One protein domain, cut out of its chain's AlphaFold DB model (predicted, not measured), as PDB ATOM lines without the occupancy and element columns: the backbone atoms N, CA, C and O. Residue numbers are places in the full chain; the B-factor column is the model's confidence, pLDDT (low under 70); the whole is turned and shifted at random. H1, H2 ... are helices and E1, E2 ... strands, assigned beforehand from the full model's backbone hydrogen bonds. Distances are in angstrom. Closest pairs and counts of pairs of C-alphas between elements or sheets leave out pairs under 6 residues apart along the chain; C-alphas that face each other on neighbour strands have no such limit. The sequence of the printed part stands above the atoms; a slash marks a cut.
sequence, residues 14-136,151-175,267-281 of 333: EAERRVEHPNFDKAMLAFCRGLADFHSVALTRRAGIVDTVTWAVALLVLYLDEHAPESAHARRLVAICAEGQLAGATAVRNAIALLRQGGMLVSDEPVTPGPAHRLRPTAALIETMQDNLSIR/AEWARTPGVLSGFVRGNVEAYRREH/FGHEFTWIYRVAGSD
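This is residues 14 to 136, 151 to 175 and 267 to 281 of the 333 residues of an uncharacterized protein of Bradyrhizobium guangdongense (UniProt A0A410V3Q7). This is an elongated body of mostly crossed helices, with H4 at its core, crossed nearly at right angles by H6 and H9, H5 packed on H6, and the small hairpin of E1 and E2 packed on H4 through E2. Beyond H9 the body goes on through H10 to H1, while H2 and H7 run opposite ways at a small angle, and the long loop from E1 to E2 reaches the other end of the long axis. The printed part has 163 residues, with ten named helices and two named strands in the order H1 to H6, E1, E2, H7 to H10; the strands make one antiparallel sheet, E1 - E2, and the class is mostly helix. The whole is compact, with a radius of gyration of the C-alphas of 16.5 A, and spans 60 by 36 by 30 A.

H1, residues 14 to 19, touches H10, residues 267 to 278, which meets it with residues 267 to 272 alone; the closest C-alphas, of Ala 15 and Gly 268, are 4.1 A apart, and the helices run opposite ways at a steep tilt of 50 degrees. H2, residues 24 to 38, touches H7, residues 123 to 136, at a shallow tilt of 26 degrees, opposite ways; the closest C-alphas are those of Gly 34 and Ile 135, 5.9 A. H3, residues 41 to 47, is close to but not clearly touching H6, residues 89 to 101, with the C-alphas of Ala 47 and Leu 99 closest at 6.7 A. H4, residues 52 to 67, touches H6 about perpendicular, at 77 degrees, with the C-alphas of Thr 54 and Ala 95 closest at 4.8 A. H5, residues 74 to 83, touches H6 at a steep tilt of 46 degrees, opposite ways, closest at Val 78 and Ala 89, with C-alphas 5.2 A apart. E1, residues 105 to 107, and E2, residues 119 to 121, form an antiparallel hairpin, with N 106 and O 120 at 3.0 A and N 120 and O 106 at 2.9 A. The closest C-alphas of H4 and E2 are those of Leu 62 and Pro 121, 6.1 A. H8, residues 151 to 154, touches H7, closest at the C-alphas of Ser 134 and Ala 151, 4.7 A. H9, residues 159 to 174, touches H4 about perpendicular, at 74 degrees, closest at the C-alphas of Leu 59 and Val 164, 5.8 A. H9 also touches H10 at a steep tilt of 65 degrees, opposite ways, closest at the C-alphas of Phe 163 and Val 277, 4.8 A. H1 and H4 are apart. Every O i to N i+4 pair is within hydrogen-bond range in H1, H2, H4, H5, H6, H7, H9 and H10; in H3 it is 2 of 3, and H8 is too short for such a pair.

H1 begins at C-alpha 14, (387.854, 119.879, 190.128). From first to last C-alpha, H2 is 20.8 A long, H4 22.2 A, H5 14.3 A, H6 18.4 A, H7 20.0 A, H9 21.8 A and H10 16.0 A. H4 begins at C-alpha 52, (402.249, 136.507, 178.880), and H10 ends at C-alpha 278, (403.179, 119.041, 187.751). H1, H3, H8, E1 and E2 are shorter.

The two C-alphas farthest apart, of Pro 22 and Pro 113, are 60.3 A apart. Residues 137 to 150 are not printed, with 9.6 A from C-alpha 136 to C-alpha 151, nor are residues 176 to 266, with 19.3 A from C-alpha 175 to C-alpha 267. The link from E1 to E2, 11 residues, is long. The model's mean pLDDT is 91.7 over the printed part; residues 42 to 47, 111, 113 to 115 and 280 to 281 are under 70.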
ATOM      1  N   GLU A  14     386.701 119.848 189.218       95.62
ATOM      2  CA  GLU A  14     387.854 119.879 190.128       95.62
ATOM      3  C   GLU A  14     388.151 121.288 190.645       95.62
ATOM      4  O   GLU A  14     388.415 121.457 191.835       95.62
ATOM      5  N   ALA A  15     388.105 122.302 189.779       96.50
ATOM      6  CA  ALA A  15     388.299 123.698 190.160       96.50
ATOM      7  C   ALA A  15     387.251 124.154 191.185       96.50
ATOM      8  O   ALA A  15     387.620 124.736 192.204       96.50
ATOM      9  N   GLU A  16     385.974 123.841 190.964       97.31
ATOM     10  CA  GLU A  16     384.879 124.138 191.894       97.31
ATOM     11  C   GLU A  16     385.117 123.488 193.263       97.31
ATOM     12  O   GLU A  16     385.128 124.188 194.278       97.31
ATOM     13  N   ARG A  17     385.458 122.190 193.296       97.69
ATOM     14  CA  ARG A  17     385.820 121.484 194.542       97.69
ATOM     15  C   ARG A  17     386.991 122.143 195.274       97.69
ATOM     16  O   ARG A  17     387.029 122.161 196.502       97.69
ATOM     17  N   ARG A  18     387.970 122.700 194.549       97.00
ATOM     18  CA  ARG A  18     389.091 123.430 195.168       97.00
ATOM     19  C   ARG A  18     388.663 124.755 195.770       97.00
ATOM     20  O   ARG A  18     389.154 125.091 196.845       97.00
ATOM     21  N   VAL A  19     387.768 125.488 195.112       98.25
ATOM     22  CA  VAL A  19     387.255 126.775 195.610       98.25
ATOM     23  C   VAL A  19     386.538 126.617 196.954       98.25
ATOM     24  O   VAL A  19     386.559 127.547 197.765       98.25
ATOM     25  N   GLU A  20     385.939 125.452 197.202       98.12
ATOM     26  CA  GLU A  20     385.269 125.100 198.461       98.12
ATOM     27  C   GLU A  20     386.242 124.792 199.615       98.12
ATOM     28  O   GLU A  20     385.830 124.743 200.775       98.12
ATOM     29  N   HIS A  21     387.539 124.614 199.337       98.38
ATOM     30  CA  HIS A  21     388.522 124.289 200.366       98.38
ATOM     31  C   HIS A  21     388.667 125.441 201.386       98.38
ATOM     32  O   HIS A  21     388.850 126.595 200.987       98.38
ATOM     33  N   PRO A  22     388.692 125.177 202.710       98.06
ATOM     34  CA  PRO A  22     388.712 126.232 203.733       98.06
ATOM     35  C   PRO A  22     389.943 127.152 203.661       98.06
ATOM     36  O   PRO A  22     389.869 128.319 204.033       98.06
ATOM     37  N   ASN A  23     391.069 126.648 203.151       98.19
ATOM     38  CA  ASN A  23     392.295 127.435 202.950       98.19
ATOM     39  C   ASN A  23     392.411 128.083 201.559       98.19
ATOM     40  O   ASN A  23     393.459 128.654 201.256       98.19
ATOM     41  N   PHE A  24     391.391 127.983 200.700       98.44
ATOM     42  CA  PHE A  24     391.485 128.421 199.307       98.44
ATOM     43  C   PHE A  24     391.844 129.904 199.177       98.44
ATOM     44  O   PHE A  24     392.811 130.243 198.501       98.44
ATOM     45  N   ASP A  25     391.131 130.784 199.884       98.31
ATOM     46  CA  ASP A  25     391.366 132.232 199.802       98.31
ATOM     47  C   ASP A  25     392.775 132.607 200.291       98.31
ATOM     48  O   ASP A  25     393.450 133.447 199.695       98.31
ATOM     49  N   LYS A  26     393.274 131.922 201.329       98.19
ATOM     50  CA  LYS A  26     394.646 132.096 201.823       98.19
ATOM     51  C   LYS A  26     395.679 131.674 200.773       98.19
ATOM     52  O   LYS A  26     396.644 132.403 200.550       98.19
ATOM     53  N   ALA A  27     395.479 130.522 200.133       98.44
ATOM     54  CA  ALA A  27     396.347 130.024 199.068       98.44
ATOM     55  C   ALA A  27     396.333 130.950 197.841       98.44
ATOM     56  O   ALA A  27     397.385 131.279 197.297       98.44
ATOM     57  N   MET A  28     395.155 131.444 197.454       98.44
ATOM     58  CA  MET A  28     394.975 132.417 196.376       98.44
ATOM     59  C   MET A  28     395.763 133.707 196.635       98.44
ATOM     60  O   MET A  28     396.540 134.134 195.786       98.44
ATOM     61  N   LEU A  29     395.624 134.311 197.819       98.38
ATOM     62  CA  LEU A  29     396.355 135.535 198.161       98.38
ATOM     63  C   LEU A  29     397.873 135.306 198.249       98.38
ATOM     64  O   LEU A  29     398.645 136.162 197.811       98.38
ATOM     65  N   ALA A  30     398.312 134.151 198.767       98.38
ATOM     66  CA  ALA A  30     399.725 133.769 198.777       98.38
ATOM     67  C   ALA A  30     400.285 133.605 197.354       98.38
ATOM     68  O   ALA A  30     401.394 134.061 197.074       98.38
ATOM     69  N   PHE A  31     399.500 133.021 196.448       98.44
ATOM     70  CA  PHE A  31     399.851 132.860 195.039       98.44
ATOM     71  C   PHE A  31     399.986 134.217 194.344       98.44
ATOM     72  O   PHE A  31     401.004 134.479 193.701       98.44
ATOM     73  N   CYS A  32     399.003 135.105 194.533       98.25
ATOM     74  CA  CYS A  32     399.032 136.476 194.028       98.25
ATOM     75  C   CYS A  32     400.297 137.212 194.472       98.25
ATOM     76  O   CYS A  32     401.039 137.727 193.638       98.25
ATOM     77  N   ARG A  33     400.568 137.226 195.783       97.69
ATOM     78  CA  ARG A  33     401.733 137.916 196.350       97.69
ATOM     79  C   ARG A  33     403.041 137.339 195.816       97.69
ATOM     80  O   ARG A  33     403.867 138.083 195.302       97.69
ATOM     81  N   GLY A  34     403.192 136.016 195.876       96.31
ATOM     82  CA  GLY A  34     404.409 135.339 195.437       96.31
ATOM     83  C   GLY A  34     404.733 135.603 193.966       96.31
ATOM     84  O   GLY A  34     405.877 135.917 193.637       96.31
ATOM     85  N   LEU A  35     403.737 135.537 193.077       94.88
ATOM     86  CA  LEU A  35     403.955 135.826 191.658       94.88
ATOM     87  C   LEU A  35     404.150 137.319 191.375       94.88
ATOM     88  O   LEU A  35     404.962 137.665 190.519       94.88
ATOM     89  N   ALA A  36     403.456 138.210 192.081       94.44
ATOM     90  CA  ALA A  36     403.678 139.646 191.940       94.44
ATOM     91  C   ALA A  36     405.102 140.046 192.371       94.44
ATOM     92  O   ALA A  36     405.749 140.844 191.691       94.44
ATOM     93  N   ASP A  37     405.617 139.462 193.456       93.38
ATOM     94  CA  ASP A  37     406.981 139.697 193.941       93.38
ATOM     95  C   ASP A  37     408.032 139.125 192.983       93.38
ATOM     96  O   ASP A  37     408.977 139.833 192.614       93.38
ATOM     97  N   PHE A  38     407.827 137.891 192.511       90.88
ATOM     98  CA  PHE A  38     408.694 137.241 191.523       90.88
ATOM     99  C   PHE A  38     408.841 138.067 190.241       90.88
ATOM    100  O   PHE A  38     409.930 138.160 189.681       90.88
ATOM    101  N   HIS A  39     407.754 138.705 189.796       87.25
ATOM    102  CA  HIS A  39     407.739 139.503 188.571       87.25
ATOM    103  C   HIS A  39     408.041 141.003 188.775       87.25
ATOM    104  O   HIS A  39     407.901 141.805 187.846       87.25
ATOM    105  N   SER A  40     408.496 141.410 189.960       86.38
ATOM    106  CA  SER A  40     408.917 142.794 190.200       86.38
ATOM    107  C   SER A  40     410.151 143.186 189.369       86.38
ATOM    108  O   SER A  40     410.977 142.349 189.007       86.38
ATOM    109  N   VAL A  41     410.306 144.482 189.082       72.06
ATOM    110  CA  VAL A  41     411.349 145.079 188.219       72.06
ATOM    111  C   VAL A  41     412.766 144.644 188.572       72.06
ATOM    112  O   VAL A  41     413.591 144.485 187.671       72.06
ATOM    113  N   ALA A  42     413.064 144.447 189.858       69.00
ATOM    114  CA  ALA A  42     414.383 144.010 190.306       69.00
ATOM    115  C   ALA A  42     414.766 142.633 189.731       69.00
ATOM    116  O   ALA A  42     415.932 142.400 189.405       69.00
ATOM    117  N   LEU A  43     413.779 141.752 189.556       62.25
ATOM    118  CA  LEU A  43     413.940 140.403 189.021       62.25
ATOM    119  C   LEU A  43     413.638 140.350 187.518       62.25
ATOM    120  O   LEU A  43     414.408 139.771 186.752       62.25
ATOM    121  N   THR A  44     412.586 141.022 187.046       61.91
ATOM    122  CA  THR A  44     412.167 140.950 185.636       61.91
ATOM    123  C   THR A  44     413.060 141.714 184.677       61.91
ATOM    124  O   THR A  44     413.232 141.260 183.548       61.91
ATOM    125  N   ARG A  45     413.730 142.796 185.104       64.06
ATOM    126  CA  ARG A  45     414.785 143.410 184.274       64.06
ATOM    127  C   ARG A  45     415.983 142.487 184.070       64.06
ATOM    128  O   ARG A  45     416.668 142.626 183.063       64.06
ATOM    129  N   ARG A  46     416.239 141.565 185.002       61.19
ATOM    130  CA  ARG A  46     417.297 140.558 184.856       61.19
ATOM    131  C   ARG A  46     416.826 139.380 184.007       61.19
ATOM    132  O   ARG A  46     417.585 138.910 183.176       61.19
ATOM    133  N   ALA A  47     415.577 138.945 184.177       64.81
ATOM    134  CA  ALA A  47     415.061 137.746 183.520       64.81
ATOM    135  C   ALA A  47     414.443 137.967 182.129       64.81
ATOM    136  O   ALA A  47     414.275 137.014 181.376       64.81
ATOM    137  N   GLY A  48     414.040 139.190 181.777       73.75
ATOM    138  CA  GLY A  48     413.349 139.488 180.516       73.75
ATOM    139  C   GLY A  48     411.898 138.987 180.442       73.75
ATOM    140  O   GLY A  48     411.184 139.369 179.524       73.75
ATOM    141  N   ILE A  49     411.426 138.186 181.404       78.88
ATOM    142  CA  ILE A  49     410.055 137.656 181.474       78.88
ATOM    143  C   ILE A  49     409.119 138.695 182.105       78.88
ATOM    144  O   ILE A  49     408.979 138.761 183.327       78.88
ATOM    145  N   VAL A  50     408.476 139.507 181.267       81.19
ATOM    146  CA  VAL A  50     407.676 140.670 181.710       81.19
ATOM    147  C   VAL A  50     406.181 140.569 181.392       81.19
ATOM    148  O   VAL A  50     405.385 141.363 181.892       81.19
ATOM    149  N   ASP A  51     405.780 139.622 180.545       85.56
ATOM    150  CA  ASP A  51     404.390 139.443 180.131       85.56
ATOM    151  C   ASP A  51     404.083 138.015 179.652       85.56
ATOM    152  O   ASP A  51     404.962 137.154 179.542       85.56
ATOM    153  N   THR A  52     402.802 137.780 179.356       88.62
ATOM    154  CA  THR A  52     402.249 136.507 178.880       88.62
ATOM    155  C   THR A  52     402.979 135.972 177.649       88.62
ATOM    156  O   THR A  52     403.250 134.775 177.563       88.62
ATOM    157  N   VAL A  53     403.334 136.844 176.698       92.75
ATOM    158  CA  VAL A  53     404.002 136.431 175.456       92.75
ATOM    159  C   VAL A  53     405.420 135.965 175.752       92.75
ATOM    160  O   VAL A  53     405.844 134.928 175.245       92.75
ATOM    161  N   THR A  54     406.145 136.690 176.601       93.56
ATOM    162  CA  THR A  54     407.516 136.315 176.947       93.56
ATOM    163  C   THR A  54     407.567 135.019 177.750       93.56
ATOM    164  O   THR A  54     408.419 134.169 177.491       93.56
ATOM    165  N   TRP A  55     406.598 134.812 178.647       93.38
ATOM    166  CA  TRP A  55     406.418 133.537 179.344       93.38
ATOM    167  C   TRP A  55     406.139 132.381 178.379       93.38
ATOM    168  O   TRP A  55     406.792 131.340 178.445       93.38
ATOM    169  N   ALA A  56     405.216 132.570 177.432       95.00
ATOM    170  CA  ALA A  56     404.890 131.551 176.441       95.00
ATOM    171  C   ALA A  56     406.086 131.202 175.543       95.00
ATOM    172  O   ALA A  56     406.336 130.028 175.284       95.00
ATOM    173  N   VAL A  57     406.867 132.199 175.112       97.06
ATOM    174  CA  VAL A  57     408.097 131.972 174.338       97.06
ATOM    175  C   VAL A  57     409.119 131.174 175.147       97.06
ATOM    176  O   VAL A  57     409.696 130.231 174.607       97.06
ATOM    177  N   ALA A  58     409.312 131.489 176.430       97.00
ATOM    178  CA  ALA A  58     410.207 130.730 177.302       97.00
ATOM    179  C   ALA A  58     409.777 129.255 177.435       97.00
ATOM    180  O   ALA A  58     410.603 128.358 177.263       97.00
ATOM    181  N   LEU A  59     408.481 128.996 177.659       97.44
ATOM    182  CA  LEU A  59     407.929 127.636 177.704       97.44
ATOM    183  C   LEU A  59     408.095 126.893 176.375       97.44
ATOM    184  O   LEU A  59     408.475 125.725 176.368       97.44
ATOM    185  N   LEU A  60     407.842 127.559 175.247       97.75
ATOM    186  CA  LEU A  60     407.991 126.954 173.925       97.75
ATOM    187  C   LEU A  60     409.447 126.609 173.606       97.75
ATOM    188  O   LEU A  60     409.685 125.571 172.995       97.75
ATOM    189  N   VAL A  61     410.416 127.436 174.011       98.00
ATOM    190  CA  VAL A  61     411.836 127.105 173.828       98.00
ATOM    191  C   VAL A  61     412.229 125.903 174.680       98.00
ATOM    192  O   VAL A  61     412.829 124.983 174.139       98.00
ATOM    193  N   LEU A  62     411.842 125.860 175.961       97.81
ATOM    194  CA  LEU A  62     412.086 124.695 176.824       97.81
ATOM    195  C   LEU A  62     411.480 123.415 176.229       97.81
ATOM    196  O   LEU A  62     412.152 122.393 176.133       97.81
ATOM    197  N   TYR A  63     410.230 123.489 175.767       97.50
ATOM    198  CA  TYR A  63     409.534 122.363 175.145       97.50
ATOM    199  C   TYR A  63     410.220 121.890 173.858       97.50
ATOM    200  O   TYR A  63     410.413 120.691 173.659       97.50
ATOM    201  N   LEU A  64     410.552 122.815 172.952       96.94
ATOM    202  CA  LEU A  64     411.154 122.459 171.668       96.94
ATOM    203  C   LEU A  64     412.585 121.959 171.849       96.94
ATOM    204  O   LEU A  64     412.948 121.011 171.172       96.94
ATOM    205  N   ASP A  65     413.371 122.526 172.762       96.38
ATOM    206  CA  ASP A  65     414.725 122.035 173.035       96.38
ATOM    207  C   ASP A  65     414.717 120.574 173.520       96.38
ATOM    208  O   ASP A  65     415.541 119.777 173.078       96.38
ATOM    209  N   GLU A  66     413.728 120.193 174.338       95.38
ATOM    210  CA  GLU A  66     413.573 118.821 174.833       95.38
ATOM    211  C   GLU A  66     412.990 117.850 173.785       95.38
ATOM    212  O   GLU A  66     413.417 116.698 173.698       95.38
ATOM    213  N   HIS A  67     411.999 118.276 172.992       94.12
ATOM    214  CA  HIS A  67     411.200 117.360 172.158       94.12
ATOM    215  C   HIS A  67     411.432 117.469 170.648       94.12
ATOM    216  O   HIS A  67     411.107 116.541 169.907       94.12
ATOM    217  N   ALA A  68     411.950 118.594 170.172       94.00
ATOM    218  CA  ALA A  68     412.219 118.855 168.762       94.00
ATOM    219  C   ALA A  68     413.382 119.858 168.631       94.00
ATOM    220  O   ALA A  68     413.168 120.964 168.125       94.00
ATOM    221  N   PRO A  69     414.591 119.504 169.109       89.00
ATOM    222  CA  PRO A  69     415.690 120.448 169.332       89.00
ATOM    223  C   PRO A  69     416.025 121.301 168.101       89.00
ATOM    224  O   PRO A  69     416.148 122.521 168.189       89.00
ATOM    225  N   GLU A  70     416.045 120.679 166.923       89.75
ATOM    226  CA  GLU A  70     416.325 121.346 165.642       89.75
ATOM    227  C   GLU A  70     415.230 122.336 165.199       89.75
ATOM    228  O   GLU A  70     415.425 123.138 164.291       89.75
ATOM    229  N   SER A  71     414.057 122.303 165.837       91.94
ATOM    230  CA  SER A  71     412.913 123.176 165.541       91.94
ATOM    231  C   SER A  71     412.799 124.377 166.484       91.94
ATOM    232  O   SER A  71     411.910 125.212 166.294       91.94
ATOM    233  N   ALA A  72     413.654 124.492 167.503       94.75
ATOM    234  CA  ALA A  72     413.621 125.589 168.467       94.75
ATOM    235  C   ALA A  72     414.188 126.886 167.861       94.75
ATOM    236  O   ALA A  72     415.254 127.341 168.231       94.75
ATOM    237  N   HIS A  73     413.504 127.507 166.899       95.25
ATOM    238  CA  HIS A  73     413.977 128.730 166.236       95.25
ATOM    239  C   HIS A  73     412.856 129.763 166.060       95.25
ATOM    240  O   HIS A  73     411.667 129.433 166.049       95.25
ATOM    241  N   ALA A  74     413.221 131.036 165.861       95.62
ATOM    242  CA  ALA A  74     412.273 132.158 165.851       95.62
ATOM    243  C   ALA A  74     411.082 131.956 164.893       95.62
ATOM    244  O   ALA A  74     409.936 132.181 165.273       95.62
ATOM    245  N   ARG A  75     411.327 131.469 163.665       95.62
ATOM    246  CA  ARG A  75     410.258 131.177 162.690       95.62
ATOM    247  C   ARG A  75     409.237 130.160 163.217       95.62
ATOM    248  O   ARG A  75     408.046 130.335 162.978       95.62
ATOM    249  N   ARG A  76     409.683 129.113 163.921       96.00
ATOM    250  CA  ARG A  76     408.792 128.076 164.455       96.00
ATOM    251  C   ARG A  76     407.973 128.605 165.623       96.00
ATOM    252  O   ARG A  76     406.770 128.378 165.650       96.00
ATOM    253  N   LEU A  77     408.605 129.356 166.524       96.88
ATOM    254  CA  LEU A  77     407.925 130.014 167.643       96.88
ATOM    255  C   LEU A  77     406.837 130.975 167.148       96.88
ATOM    256  O   LEU A  77     405.712 130.928 167.634       96.88
ATOM    257  N   VAL A  78     407.135 131.788 166.125       97.31
ATOM    258  CA  VAL A  78     406.149 132.677 165.485       97.31
ATOM    259  C   VAL A  78     404.972 131.888 164.921       97.31
ATOM    260  O   VAL A  78     403.831 132.283 165.134       97.31
ATOM    261  N   ALA A  79     405.235 130.785 164.213       96.25
ATOM    262  CA  ALA A  79     404.177 129.962 163.637       96.25
ATOM    263  C   ALA A  79     403.254 129.383 164.721       96.25
ATOM    264  O   ALA A  79     402.041 129.499 164.593       96.25
ATOM    265  N   ILE A  80     403.822 128.835 165.804       95.38
ATOM    266  CA  ILE A  80     403.047 128.260 166.913       95.38
ATOM    267  C   ILE A  80     402.194 129.334 167.608       95.38
ATOM    268  O   ILE A  80     401.006 129.121 167.829       95.38
ATOM    269  N   CYS A  81     402.767 130.499 167.926       94.62
ATOM    270  CA  CYS A  81     402.017 131.573 168.589       94.62
ATOM    271  C   CYS A  81     400.930 132.190 167.696       94.62
ATOM    272  O   CYS A  81     399.913 132.653 168.212       94.62
ATOM    273  N   ALA A  82     401.141 132.235 166.378       93.69
ATOM    274  CA  ALA A  82     400.147 132.735 165.434       93.69
ATOM    275  C   ALA A  82     398.983 131.748 165.255       93.69
ATOM    276  O   ALA A  82     397.832 132.175 165.204       93.69
ATOM    277  N   GLU A  83     399.277 130.445 165.201       91.19
ATOM    278  CA  GLU A  83     398.291 129.366 165.059       91.19
ATOM    279  C   GLU A  83     397.240 129.404 166.175       91.19
ATOM    280  O   GLU A  83     396.046 129.388 165.895       91.19
ATOM    281  N   GLY A  84     397.663 129.547 167.434       84.88
ATOM    282  CA  GLY A  84     396.738 129.692 168.559       84.88
ATOM    283  C   GLY A  84     396.442 131.144 168.942       84.88
ATOM    284  O   GLY A  84     396.150 131.393 170.108       84.88
ATOM    285  N   GLN A  85     396.600 132.102 168.019       89.44
ATOM    286  CA  GLN A  85     396.242 133.524 168.183       89.44
ATOM    287  C   GLN A  85     396.804 134.211 169.443       89.44
ATOM    288  O   GLN A  85     396.248 135.195 169.926       89.44
ATOM    289  N   LEU A  86     397.926 133.724 169.972       88.88
ATOM    290  CA  LEU A  86     398.509 134.239 171.207       88.88
ATOM    291  C   LEU A  86     399.311 135.517 170.957       88.88
ATOM    292  O   LEU A  86     399.248 136.464 171.737       88.88
ATOM    293  N   ALA A  87     400.101 135.538 169.879       92.94
ATOM    294  CA  ALA A  87     400.959 136.670 169.560       92.94
ATOM    295  C   ALA A  87     401.349 136.715 168.080       92.94
ATOM    296  O   ALA A  87     401.635 135.696 167.453       92.94
ATOM    297  N   GLY A  88     401.442 137.931 167.540       94.94
ATOM    298  CA  GLY A  88     401.988 138.175 166.208       94.94
ATOM    299  C   GLY A  88     403.518 138.091 166.160       94.94
ATOM    300  O   GLY A  88     404.213 138.140 167.179       94.94
ATOM    301  N   ALA A  89     404.061 138.041 164.943       96.44
ATOM    302  CA  ALA A  89     405.485 137.812 164.707       96.44
ATOM    303  C   ALA A  89     406.416 138.840 165.381       96.44
ATOM    304  O   ALA A  89     407.486 138.478 165.869       96.44
ATOM    305  N   THR A  90     406.016 140.113 165.425       96.19
ATOM    306  CA  THR A  90     406.789 141.181 166.079       96.19
ATOM    307  C   THR A  90     406.877 140.973 167.590       96.19
ATOM    308  O   THR A  90     407.968 141.049 168.144       96.19
ATOM    309  N   ALA A  91     405.764 140.646 168.251       94.56
ATOM    310  CA  ALA A  91     405.741 140.417 169.695       94.56
ATOM    311  C   ALA A  91     406.612 139.213 170.090       94.56
ATOM    312  O   ALA A  91     407.417 139.314 171.009       94.56
ATOM    313  N   VAL A  92     406.531 138.114 169.332       96.62
ATOM    314  CA  VAL A  92     407.371 136.927 169.556       96.62
ATOM    315  C   VAL A  92     408.858 137.244 169.376       96.62
ATOM    316  O   VAL A  92     409.676 136.850 170.202       96.62
ATOM    317  N   ARG A  93     409.235 137.986 168.326       96.31
ATOM    318  CA  ARG A  93     410.636 138.391 168.115       96.31
ATOM    319  C   ARG A  93     411.157 139.298 169.229       96.31
ATOM    320  O   ARG A  93     412.286 139.102 169.672       96.31
ATOM    321  N   ASN A  94     410.336 140.229 169.711       94.62
ATOM    322  CA  ASN A  94     410.692 141.086 170.839       94.62
ATOM    323  C   ASN A  94     410.887 140.269 172.123       94.62
ATOM    324  O   ASN A  94     411.882 140.465 172.811       94.62
ATOM    325  N   ALA A  95     410.005 139.305 172.403       95.06
ATOM    326  CA  ALA A  95     410.159 138.390 173.535       95.06
ATOM    327  C   ALA A  95     411.466 137.579 173.456       95.06
ATOM    328  O   ALA A  95     412.192 137.486 174.442       95.06
ATOM    329  N   ILE A  96     411.823 137.051 172.276       96.06
ATOM    330  CA  ILE A  96     413.108 136.359 172.069       96.06
ATOM    331  C   ILE A  96     414.285 137.304 172.346       96.06
ATOM    332  O   ILE A  96     415.226 136.918 173.035       96.06
ATOM    333  N   ALA A  97     414.243 138.534 171.825       94.19
ATOM    334  CA  ALA A  97     415.303 139.517 172.039       94.19
ATOM    335  C   ALA A  97     415.473 139.864 173.528       94.19
ATOM    336  O   ALA A  97     416.599 139.871 174.018       94.19
ATOM    337  N   LEU A  98     414.370 140.068 174.257       92.94
ATOM    338  CA  LEU A  98     414.381 140.342 175.697       92.94
ATOM    339  C   LEU A  98     414.955 139.172 176.502       92.94
ATOM    340  O   LEU A  98     415.812 139.379 177.358       92.94
ATOM    341  N   LEU A  99     414.539 137.940 176.203       94.69
ATOM    342  CA  LEU A  99     415.065 136.748 176.870       94.69
ATOM    343  C   LEU A  99     416.561 136.543 176.589       94.69
ATOM    344  O   LEU A  99     417.306 136.148 177.484       94.69
ATOM    345  N   ARG A 100     417.031 136.844 175.372       94.94
ATOM    346  CA  ARG A 100     418.468 136.828 175.048       94.94
ATOM    347  C   ARG A 100     419.230 137.915 175.799       94.94
ATOM    348  O   ARG A 100     420.284 137.637 176.359       94.94
ATOM    349  N   GLN A 101     418.693 139.132 175.845       92.62
ATOM    350  CA  GLN A 101     419.293 140.243 176.584       92.62
ATOM    351  C   GLN A 101     419.397 139.939 178.088       92.62
ATOM    352  O   GLN A 101     420.388 140.304 178.712       92.62
ATOM    353  N   GLY A 102     418.408 139.238 178.652       91.75
ATOM    354  CA  GLY A 102     418.414 138.759 180.037       91.75
ATOM    355  C   GLY A 102     419.262 137.503 180.288       91.75
ATOM    356  O   GLY A 102     419.249 136.978 181.395       91.75
ATOM    357  N   GLY A 103     419.968 136.974 179.280       93.56
ATOM    358  CA  GLY A 103     420.790 135.763 179.420       93.56
ATOM    359  C   GLY A 103     419.993 134.465 179.622       93.56
ATOM    360  O   GLY A 103     420.558 133.442 180.008       93.56
ATOM    361  N   MET A 104     418.685 134.484 179.357       95.38
ATOM    362  CA  MET A 104     417.793 133.327 179.497       95.38
ATOM    363  C   MET A 104     417.818 132.412 178.271       95.38
ATOM    364  O   MET A 104     417.536 131.219 178.372       95.38
ATOM    365  N   LEU A 105     418.179 132.962 177.111       96.44
ATOM    366  CA  LEU A 105     418.330 132.222 175.864       96.44
ATOM    367  C   LEU A 105     419.692 132.485 175.237       96.44
ATOM    368  O   LEU A 105     420.162 133.623 175.209       96.44
ATOM    369  N   VAL A 106     420.263 131.449 174.631       96.38
ATOM    370  CA  VAL A 106     421.381 131.576 173.688       96.38
ATOM    371  C   VAL A 106     420.941 131.171 172.288       96.38
ATOM    372  O   VAL A 106     419.946 130.466 172.110       96.38
ATOM    373  N   SER A 107     421.660 131.670 171.286       94.31
ATOM    374  CA  SER A 107     421.502 131.253 169.896       94.31
ATOM    375  C   SER A 107     422.763 130.531 169.465       94.31
ATOM    376  O   SER A 107     423.847 131.069 169.677       94.31
ATOM    377  N   ASP A 108     422.615 129.362 168.859       89.06
ATOM    378  CA  ASP A 108     423.759 128.659 168.291       89.06
ATOM    379  C   ASP A 108     424.305 129.449 167.092       89.06
ATOM    380  O   ASP A 108     423.552 130.046 166.299       89.06
ATOM    381  N   GLU A 109     425.631 129.468 166.966       77.38
ATOM    382  CA  GLU A 109     426.270 129.951 165.752       77.38
ATOM    383  C   GLU A 109     425.991 128.955 164.619       77.38
ATOM    384  O   GLU A 109     426.110 127.741 164.806       77.38
ATOM    385  N   PRO A 110     425.569 129.435 163.440       71.12
ATOM    386  CA  PRO A 110     425.285 128.559 162.326       71.12
ATOM    387  C   PRO A 110     426.614 127.988 161.831       71.12
ATOM    388  O   PRO A 110     427.474 128.721 161.352       71.12
ATOM    389  N   VAL A 111     426.766 126.668 161.924       69.44
ATOM    390  CA  VAL A 111     427.946 125.949 161.410       69.44
ATOM    391  C   VAL A 111     428.043 126.066 159.881       69.44
ATOM    392  O   VAL A 111     429.129 126.001 159.311       69.44
ATOM    393  N   THR A 112     426.911 126.304 159.213       72.62
ATOM    394  CA  THR A 112     426.807 126.440 157.757       72.62
ATOM    395  C   THR A 112     425.899 127.623 157.417       72.62
ATOM    396  O   THR A 112     424.896 127.822 158.105       72.62
ATOM    397  N   PRO A 113     426.161 128.393 156.348       67.31
ATOM    398  CA  PRO A 113     425.203 129.374 155.846       67.31
ATOM    399  C   PRO A 113     423.882 128.685 155.461       67.31
ATOM    400  O   PRO A 113     423.890 127.761 154.650       67.31
ATOM    401  N   GLY A 114     422.745 129.113 156.020       66.56
ATOM    402  CA  GLY A 114     421.417 128.658 155.573       66.56
ATOM    403  C   GLY A 114     420.399 128.287 156.661       66.56
ATOM    404  O   GLY A 114     419.248 128.717 156.542       66.56
ATOM    405  N   PRO A 115     420.742 127.523 157.717       68.38
ATOM    406  CA  PRO A 115     419.787 127.174 158.764       68.38
ATOM    407  C   PRO A 115     419.434 128.381 159.636       68.38
ATOM    408  O   PRO A 115     420.264 129.251 159.903       68.38
ATOM    409  N   ALA A 116     418.191 128.424 160.116       79.00
ATOM    410  CA  ALA A 116     417.799 129.400 161.127       79.00
ATOM    411  C   ALA A 116     418.569 129.140 162.431       79.00
ATOM    412  O   ALA A 116     418.721 127.991 162.835       79.00
ATOM    413  N   HIS A 117     418.991 130.206 163.119       86.69
ATOM    414  CA  HIS A 117     419.645 130.089 164.423       86.69
ATOM    415  C   HIS A 117     418.750 129.348 165.419       86.69
ATOM    416  O   HIS A 117     417.657 129.824 165.761       86.69
ATOM    417  N   ARG A 118     419.235 128.197 165.888       93.12
ATOM    418  CA  ARG A 118     418.617 127.451 166.980       93.12
ATOM    419  C   ARG A 118     418.730 128.263 168.268       93.12
ATOM    420  O   ARG A 118     419.756 128.875 168.544       93.12
ATOM    421  N   LEU A 119     417.646 128.295 169.027       96.25
ATOM    422  CA  LEU A 119     417.520 128.895 170.344       96.25
ATOM    423  C   LEU A 119     417.589 127.782 171.378       96.25
ATOM    424  O   LEU A 119     416.892 126.776 171.248       96.25
ATOM    425  N   ARG A 120     418.380 127.993 172.424       97.00
ATOM    426  CA  ARG A 120     418.484 127.066 173.547       97.00
ATOM    427  C   ARG A 120     418.211 127.771 174.872       97.00
ATOM    428  O   ARG A 120     418.653 128.914 175.042       97.00
ATOM    429  N   PRO A 121     417.527 127.104 175.817       97.50
ATOM    430  CA  PRO A 121     417.412 127.597 177.178       97.50
ATOM    431  C   PRO A 121     418.788 127.590 177.858       97.50
ATOM    432  O   PRO A 121     419.600 126.686 177.644       97.50
ATOM    433  N   THR A 122     419.064 128.597 178.683       97.38
ATOM    434  CA  THR A 122     420.232 128.586 179.576       97.38
ATOM    435  C   THR A 122     419.885 127.939 180.918       97.38
ATOM    436  O   THR A 122     418.711 127.764 181.253       97.38
ATOM    437  N   ALA A 123     420.904 127.619 181.723       96.81
ATOM    438  CA  ALA A 123     420.702 127.186 183.108       96.81
ATOM    439  C   ALA A 123     419.895 128.223 183.911       96.81
ATOM    440  O   ALA A 123     418.976 127.853 184.635       96.81
ATOM    441  N   ALA A 124     420.152 129.518 183.683       95.38
ATOM    442  CA  ALA A 124     419.424 130.604 184.332       95.38
ATOM    443  C   ALA A 124     417.918 130.574 184.024       95.38
ATOM    444  O   ALA A 124     417.108 130.822 184.918       95.38
ATOM    445  N   LEU A 125     417.520 130.228 182.793       95.81
ATOM    446  CA  LEU A 125     416.101 130.074 182.467       95.81
ATOM    447  C   LEU A 125     415.491 128.883 183.206       95.81
ATOM    448  O   LEU A 125     414.414 129.013 183.782       95.81
ATOM    449  N   ILE A 126     416.176 127.739 183.221       97.12
ATOM    450  CA  ILE A 126     415.705 126.535 183.919       97.12
ATOM    451  C   ILE A 126     415.509 126.828 185.413       97.12
ATOM    452  O   ILE A 126     414.433 126.560 185.946       97.12
ATOM    453  N   GLU A 127     416.502 127.437 186.062       96.00
ATOM    454  CA  GLU A 127     416.447 127.837 187.474       96.00
ATOM    455  C   GLU A 127     415.300 128.821 187.735       96.00
ATOM    456  O   GLU A 127     414.491 128.600 188.634       96.00
ATOM    457  N   THR A 128     415.144 129.842 186.885       94.50
ATOM    458  CA  THR A 128     414.045 130.820 186.980       94.50
ATOM    459  C   THR A 128     412.674 130.142 186.918       94.50
ATOM    460  O   THR A 128     411.766 130.488 187.678       94.50
ATOM    461  N   MET A 129     412.497 129.148 186.040       95.69
ATOM    462  CA  MET A 129     411.236 128.407 185.953       95.69
ATOM    463  C   MET A 129     411.011 127.494 187.162       95.69
ATOM    464  O   MET A 129     409.877 127.366 187.624       95.69
ATOM    465  N   GLN A 130     412.064 126.882 187.706       97.00
ATOM    466  CA  GLN A 130     411.972 126.091 188.936       97.00
ATOM    467  C   GLN A 130     411.620 126.964 190.145       97.00
ATOM    468  O   GLN A 130     410.788 126.569 190.960       97.00
ATOM    469  N   ASP A 131     412.174 128.170 190.243       96.06
ATOM    470  CA  ASP A 131     411.816 129.126 191.291       96.06
ATOM    471  C   ASP A 131     410.359 129.578 191.164       96.06
ATOM    472  O   ASP A 131     409.629 129.607 192.159       96.06
ATOM    473  N   ASN A 132     409.887 129.827 189.939       95.50
ATOM    474  CA  ASN A 132     408.474 130.106 189.695       95.50
ATOM    475  C   ASN A 132     407.572 128.952 190.168       95.50
ATOM    476  O   ASN A 132     406.577 129.187 190.856       95.50
ATOM    477  N   LEU A 133     407.932 127.705 189.847       97.12
ATOM    478  CA  LEU A 133     407.201 126.522 190.312       97.12
ATOM    479  C   LEU A 133     407.228 126.394 191.835       97.12
ATOM    480  O   LEU A 133     406.191 126.124 192.431       97.12
ATOM    481  N   SER A 134     408.369 126.652 192.473       97.94
ATOM    482  CA  SER A 134     408.499 126.636 193.933       97.94
ATOM    483  C   SER A 134     407.528 127.616 194.596       97.94
ATOM    484  O   SER A 134     406.866 127.264 195.574       97.94
ATOM    485  N   ILE A 135     407.397 128.829 194.051       97.62
ATOM    486  CA  ILE A 135     406.451 129.843 194.538       97.62
ATOM    487  C   ILE A 135     405.009 129.359 194.385       97.62
ATOM    488  O   ILE A 135     404.234 129.426 195.342       97.62
ATOM    489  N   ARG A 136     404.657 128.820 193.211       97.88
ATOM    490  CA  ARG A 136     403.321 128.262 192.958       97.88
ATOM    491  C   ARG A 136     403.016 127.131 193.936       97.88
ATOM    492  O   ARG A 136     402.020 127.189 194.647       97.88
ATOM    493  N   ALA A 151     409.815 123.573 197.360       97.62
ATOM    494  CA  ALA A 151     411.077 123.939 196.715       97.62
ATOM    495  C   ALA A 151     411.883 122.731 196.208       97.62
ATOM    496  O   ALA A 151     412.566 122.830 195.186       97.62
ATOM    497  N   GLU A 152     411.795 121.598 196.911       97.75
ATOM    498  CA  GLU A 152     412.408 120.332 196.505       97.75
ATOM    499  C   GLU A 152     411.607 119.686 195.365       97.75
ATOM    500  O   GLU A 152     412.182 119.194 194.392       97.75
ATOM    501  N   TRP A 153     410.272 119.735 195.439       96.94
ATOM    502  CA  TRP A 153     409.403 119.213 194.386       96.94
ATOM    503  C   TRP A 153     409.622 119.948 193.060       96.94
ATOM    504  O   TRP A 153     409.833 119.305 192.035       96.94
ATOM    505  N   ALA A 154     409.707 121.281 193.080       97.06
ATOM    506  CA  ALA A 154     409.981 122.100 191.894       97.06
ATOM    507  C   ALA A 154     411.295 121.755 191.172       97.06
ATOM    508  O   ALA A 154     411.403 121.942 189.960       97.06
ATOM    509  N   ARG A 155     412.280 121.224 191.903       97.62
ATOM    510  CA  ARG A 155     413.589 120.810 191.376       97.62
ATOM    511  C   ARG A 155     413.683 119.311 191.094       97.62
ATOM    512  O   ARG A 155     414.714 118.844 190.614       97.62
ATOM    513  N   THR A 156     412.633 118.541 191.378       96.19
ATOM    514  CA  THR A 156     412.631 117.097 191.129       96.19
ATOM    515  C   THR A 156     412.680 116.826 189.615       96.19
ATOM    516  O   THR A 156     411.914 117.437 188.860       96.19
ATOM    517  N   PRO A 157     413.561 115.920 189.133       94.06
ATOM    518  CA  PRO A 157     413.682 115.619 187.709       94.06
ATOM    519  C   PRO A 157     412.339 115.267 187.063       94.06
ATOM    520  O   PRO A 157     411.600 114.412 187.550       94.06
ATOM    521  N   GLY A 158     412.036 115.925 185.944       92.38
ATOM    522  CA  GLY A 158     410.801 115.725 185.187       92.38
ATOM    523  C   GLY A 158     409.638 116.638 185.579       92.38
ATOM    524  O   GLY A 158     408.761 116.825 184.746       92.38
ATOM    525  N   VAL A 159     409.636 117.274 186.758       95.12
ATOM    526  CA  VAL A 159     408.521 118.152 187.178       95.12
ATOM    527  C   VAL A 159     408.400 119.379 186.270       95.12
ATOM    528  O   VAL A 159     407.320 119.652 185.748       95.12
ATOM    529  N   LEU A 160     409.510 120.080 186.002       96.12
ATOM    530  CA  LEU A 160     409.509 121.212 185.068       96.12
ATOM    531  C   LEU A 160     409.139 120.779 183.641       96.12
ATOM    532  O   LEU A 160     408.309 121.427 183.012       96.12
ATOM    533  N   SER A 161     409.707 119.674 183.147       94.38
ATOM    534  CA  SER A 161     409.376 119.114 181.823       94.38
ATOM    535  C   SER A 161     407.883 118.775 181.721       94.38
ATOM    536  O   SER A 161     407.218 119.171 180.767       94.38
ATOM    537  N   GLY A 162     407.310 118.140 182.749       93.56
ATOM    538  CA  GLY A 162     405.879 117.854 182.844       93.56
ATOM    539  C   GLY A 162     405.021 119.109 182.782       93.56
ATOM    540  O   GLY A 162     404.100 119.179 181.967       93.56
ATOM    541  N   PHE A 163     405.379 120.122 183.573       95.56
ATOM    542  CA  PHE A 163     404.704 121.415 183.579       95.56
ATOM    543  C   PHE A 163     404.762 122.100 182.205       95.56
ATOM    544  O   PHE A 163     403.731 122.524 181.677       95.56
ATOM    545  N   VAL A 164     405.953 122.184 181.607       96.00
ATOM    546  CA  VAL A 164     406.192 122.796 180.291       96.00
ATOM    547  C   VAL A 164     405.406 122.064 179.208       96.00
ATOM    548  O   VAL A 164     404.631 122.682 178.478       96.00
ATOM    549  N   ARG A 165     405.552 120.739 179.136       93.94
ATOM    550  CA  ARG A 165     404.867 119.890 178.163       93.94
ATOM    551  C   ARG A 165     403.355 119.975 178.306       93.94
ATOM    552  O   ARG A 165     402.678 120.124 177.298       93.94
ATOM    553  N   GLY A 166     402.831 119.915 179.530       93.50
ATOM    554  CA  GLY A 166     401.399 120.031 179.794       93.50
ATOM    555  C   GLY A 166     400.822 121.337 179.252       93.50
ATOM    556  O   GLY A 166     399.859 121.305 178.492       93.50
ATOM    557  N   ASN A 167     401.459 122.473 179.557       94.06
ATOM    558  CA  ASN A 167     401.026 123.783 179.062       94.06
ATOM    559  C   ASN A 167     401.141 123.909 177.534       94.06
ATOM    560  O   ASN A 167     400.191 124.336 176.880       94.06
ATOM    561  N   VAL A 168     402.286 123.532 176.952       94.50
ATOM    562  CA  VAL A 168     402.513 123.690 175.507       94.50
ATOM    563  C   VAL A 168     401.611 122.769 174.696       94.50
ATOM    564  O   VAL A 168     401.035 123.210 173.704       94.50
ATOM    565  N   GLU A 169     401.462 121.507 175.092       93.06
ATOM    566  CA  GLU A 169     400.577 120.589 174.382       93.06
ATOM    567  C   GLU A 169     399.126 121.057 174.493       93.06
ATOM    568  O   GLU A 169     398.443 121.087 173.471       93.06
ATOM    569  N   ALA A 170     398.658 121.463 175.683       92.06
ATOM    570  CA  ALA A 170     397.282 121.928 175.877       92.06
ATOM    571  C   ALA A 170     396.927 123.100 174.964       92.06
ATOM    572  O   ALA A 170     395.893 123.093 174.294       92.06
ATOM    573  N   TYR A 171     397.843 124.058 174.863       92.06
ATOM    574  CA  TYR A 171     397.721 125.164 173.930       92.06
ATOM    575  C   TYR A 171     397.748 124.704 172.464       92.06
ATOM    576  O   TYR A 171     396.920 125.131 171.665       92.06
ATOM    577  N   ARG A 172     398.689 123.834 172.083       90.56
ATOM    578  CA  ARG A 172     398.895 123.459 170.674       90.56
ATOM    579  C   ARG A 172     397.839 122.511 170.115       90.56
ATOM    580  O   ARG A 172     397.600 122.554 168.916       90.56
ATOM    581  N   ARG A 173     397.283 121.618 170.934       90.56
ATOM    582  CA  ARG A 173     396.324 120.595 170.480       90.56
ATOM    583  C   ARG A 173     394.883 121.043 170.620       90.56
ATOM    584  O   ARG A 173     394.095 120.814 169.716       90.56
ATOM    585  N   GLU A 174     394.567 121.678 171.741       89.38
ATOM    586  CA  GLU A 174     393.183 121.964 172.128       89.38
ATOM    587  C   GLU A 174     392.894 123.467 172.148       89.38
ATOM    588  O   GLU A 174     391.813 123.884 172.559       89.38
ATOM    589  N   HIS A 175     393.871 124.301 171.763       88.56
ATOM    590  CA  HIS A 175     393.804 125.760 171.902       88.56
ATOM    591  C   HIS A 175     393.400 126.192 173.318       88.56
ATOM    592  O   HIS A 175     392.763 127.225 173.520       88.56
ATOM    593  N   PHE A 267     391.218 130.933 189.788       98.31
ATOM    594  CA  PHE A 267     392.282 130.357 190.620       98.31
ATOM    595  C   PHE A 267     392.074 128.865 190.890       98.31
ATOM    596  O   PHE A 267     393.045 128.116 190.941       98.31
ATOM    597  N   GLY A 268     390.826 128.406 191.009       98.06
ATOM    598  CA  GLY A 268     390.498 126.983 191.059       98.06
ATOM    599  C   GLY A 268     391.009 126.256 189.814       98.06
ATOM    600  O   GLY A 268     391.656 125.217 189.934       98.06
ATOM    601  N   HIS A 269     390.797 126.844 188.633       97.25
ATOM    602  CA  HIS A 269     391.330 126.345 187.367       97.25
ATOM    603  C   HIS A 269     392.865 126.344 187.345       97.25
ATOM    604  O   HIS A 269     393.444 125.311 187.018       97.25
ATOM    605  N   GLU A 270     393.533 127.433 187.749       96.75
ATOM    606  CA  GLU A 270     395.002 127.483 187.882       96.75
ATOM    607  C   GLU A 270     395.517 126.375 188.808       96.75
ATOM    608  O   GLU A 270     396.444 125.649 188.455       96.75
ATOM    609  N   PHE A 271     394.907 126.197 189.981       97.44
ATOM    610  CA  PHE A 271     395.379 125.243 190.987       97.44
ATOM    611  C   PHE A 271     395.200 123.801 190.522       97.44
ATOM    612  O   PHE A 271     396.114 122.983 190.654       97.44
ATOM    613  N   THR A 272     394.043 123.499 189.933       96.19
ATOM    614  CA  THR A 272     393.777 122.212 189.288       96.19
ATOM    615  C   THR A 272     394.762 121.951 188.160       96.19
ATOM    616  O   THR A 272     395.353 120.874 188.106       96.19
ATOM    617  N   TRP A 273     394.985 122.939 187.294       95.25
ATOM    618  CA  TRP A 273     395.872 122.793 186.152       95.25
ATOM    619  C   TRP A 273     397.312 122.522 186.581       95.25
ATOM    620  O   TRP A 273     397.888 121.521 186.161       95.25
ATOM    621  N   ILE A 274     397.858 123.341 187.486       95.75
ATOM    622  CA  ILE A 274     399.207 123.172 188.046       95.75
ATOM    623  C   ILE A 274     399.359 121.778 188.664       95.75
ATOM    624  O   ILE A 274     400.351 121.096 188.405       95.75
ATOM    625  N   TYR A 275     398.369 121.324 189.437       94.88
ATOM    626  CA  TYR A 275     398.396 119.986 190.021       94.88
ATOM    627  C   TYR A 275     398.381 118.879 188.960       94.88
ATOM    628  O   TYR A 275     399.148 117.926 189.062       94.88
ATOM    629  N   ARG A 276     397.572 118.996 187.902       92.44
ATOM    630  CA  ARG A 276     397.540 117.992 186.827       92.44
ATOM    631  C   ARG A 276     398.870 117.924 186.081       92.44
ATOM    632  O   ARG A 276     399.408 116.830 185.918       92.44
ATOM    633  N   VAL A 277     399.433 119.065 185.678       92.12
ATOM    634  CA  VAL A 277     400.649 119.084 184.844       92.12
ATOM    635  C   VAL A 277     401.949 118.866 185.624       92.12
ATOM    636  O   VAL A 277     402.948 118.483 185.018       92.12
ATOM    637  N   ALA A 278     401.958 119.100 186.941       91.12
ATOM    638  CA  ALA A 278     403.179 119.041 187.751       91.12
ATOM    639  C   ALA A 278     403.070 118.246 189.065       91.12
ATOM    640  O   ALA A 278     404.090 117.973 189.694       91.12
ATOM    641  N   GLY A 279     401.863 117.887 189.505       77.69
ATOM    642  CA  GLY A 279     401.612 117.137 190.742       77.69
ATOM    643  C   GLY A 279     401.238 115.668 190.544       77.69
ATOM    644  O   GLY A 279     401.530 114.859 191.419       77.69
ATOM    645  N   SER A 280     400.621 115.307 189.416       67.06
ATOM    646  CA  SER A 280     400.125 113.942 189.190       67.06
ATOM    647  C   SER A 280     401.220 112.955 188.728       67.06
ATOM    648  O   SER A 280     402.038 113.270 187.864       67.06
ATOM    649  N   ASP A 281     401.256 111.777 189.368       59.53
ATOM    650  CA  ASP A 281     401.978 110.520 189.071       59.53
ATOM    651  C   ASP A 281     403.178 110.543 188.098       59.53
ATOM    652  O   ASP A 281     403.296 109.737 187.166       59.53
TER     653      ASP A 281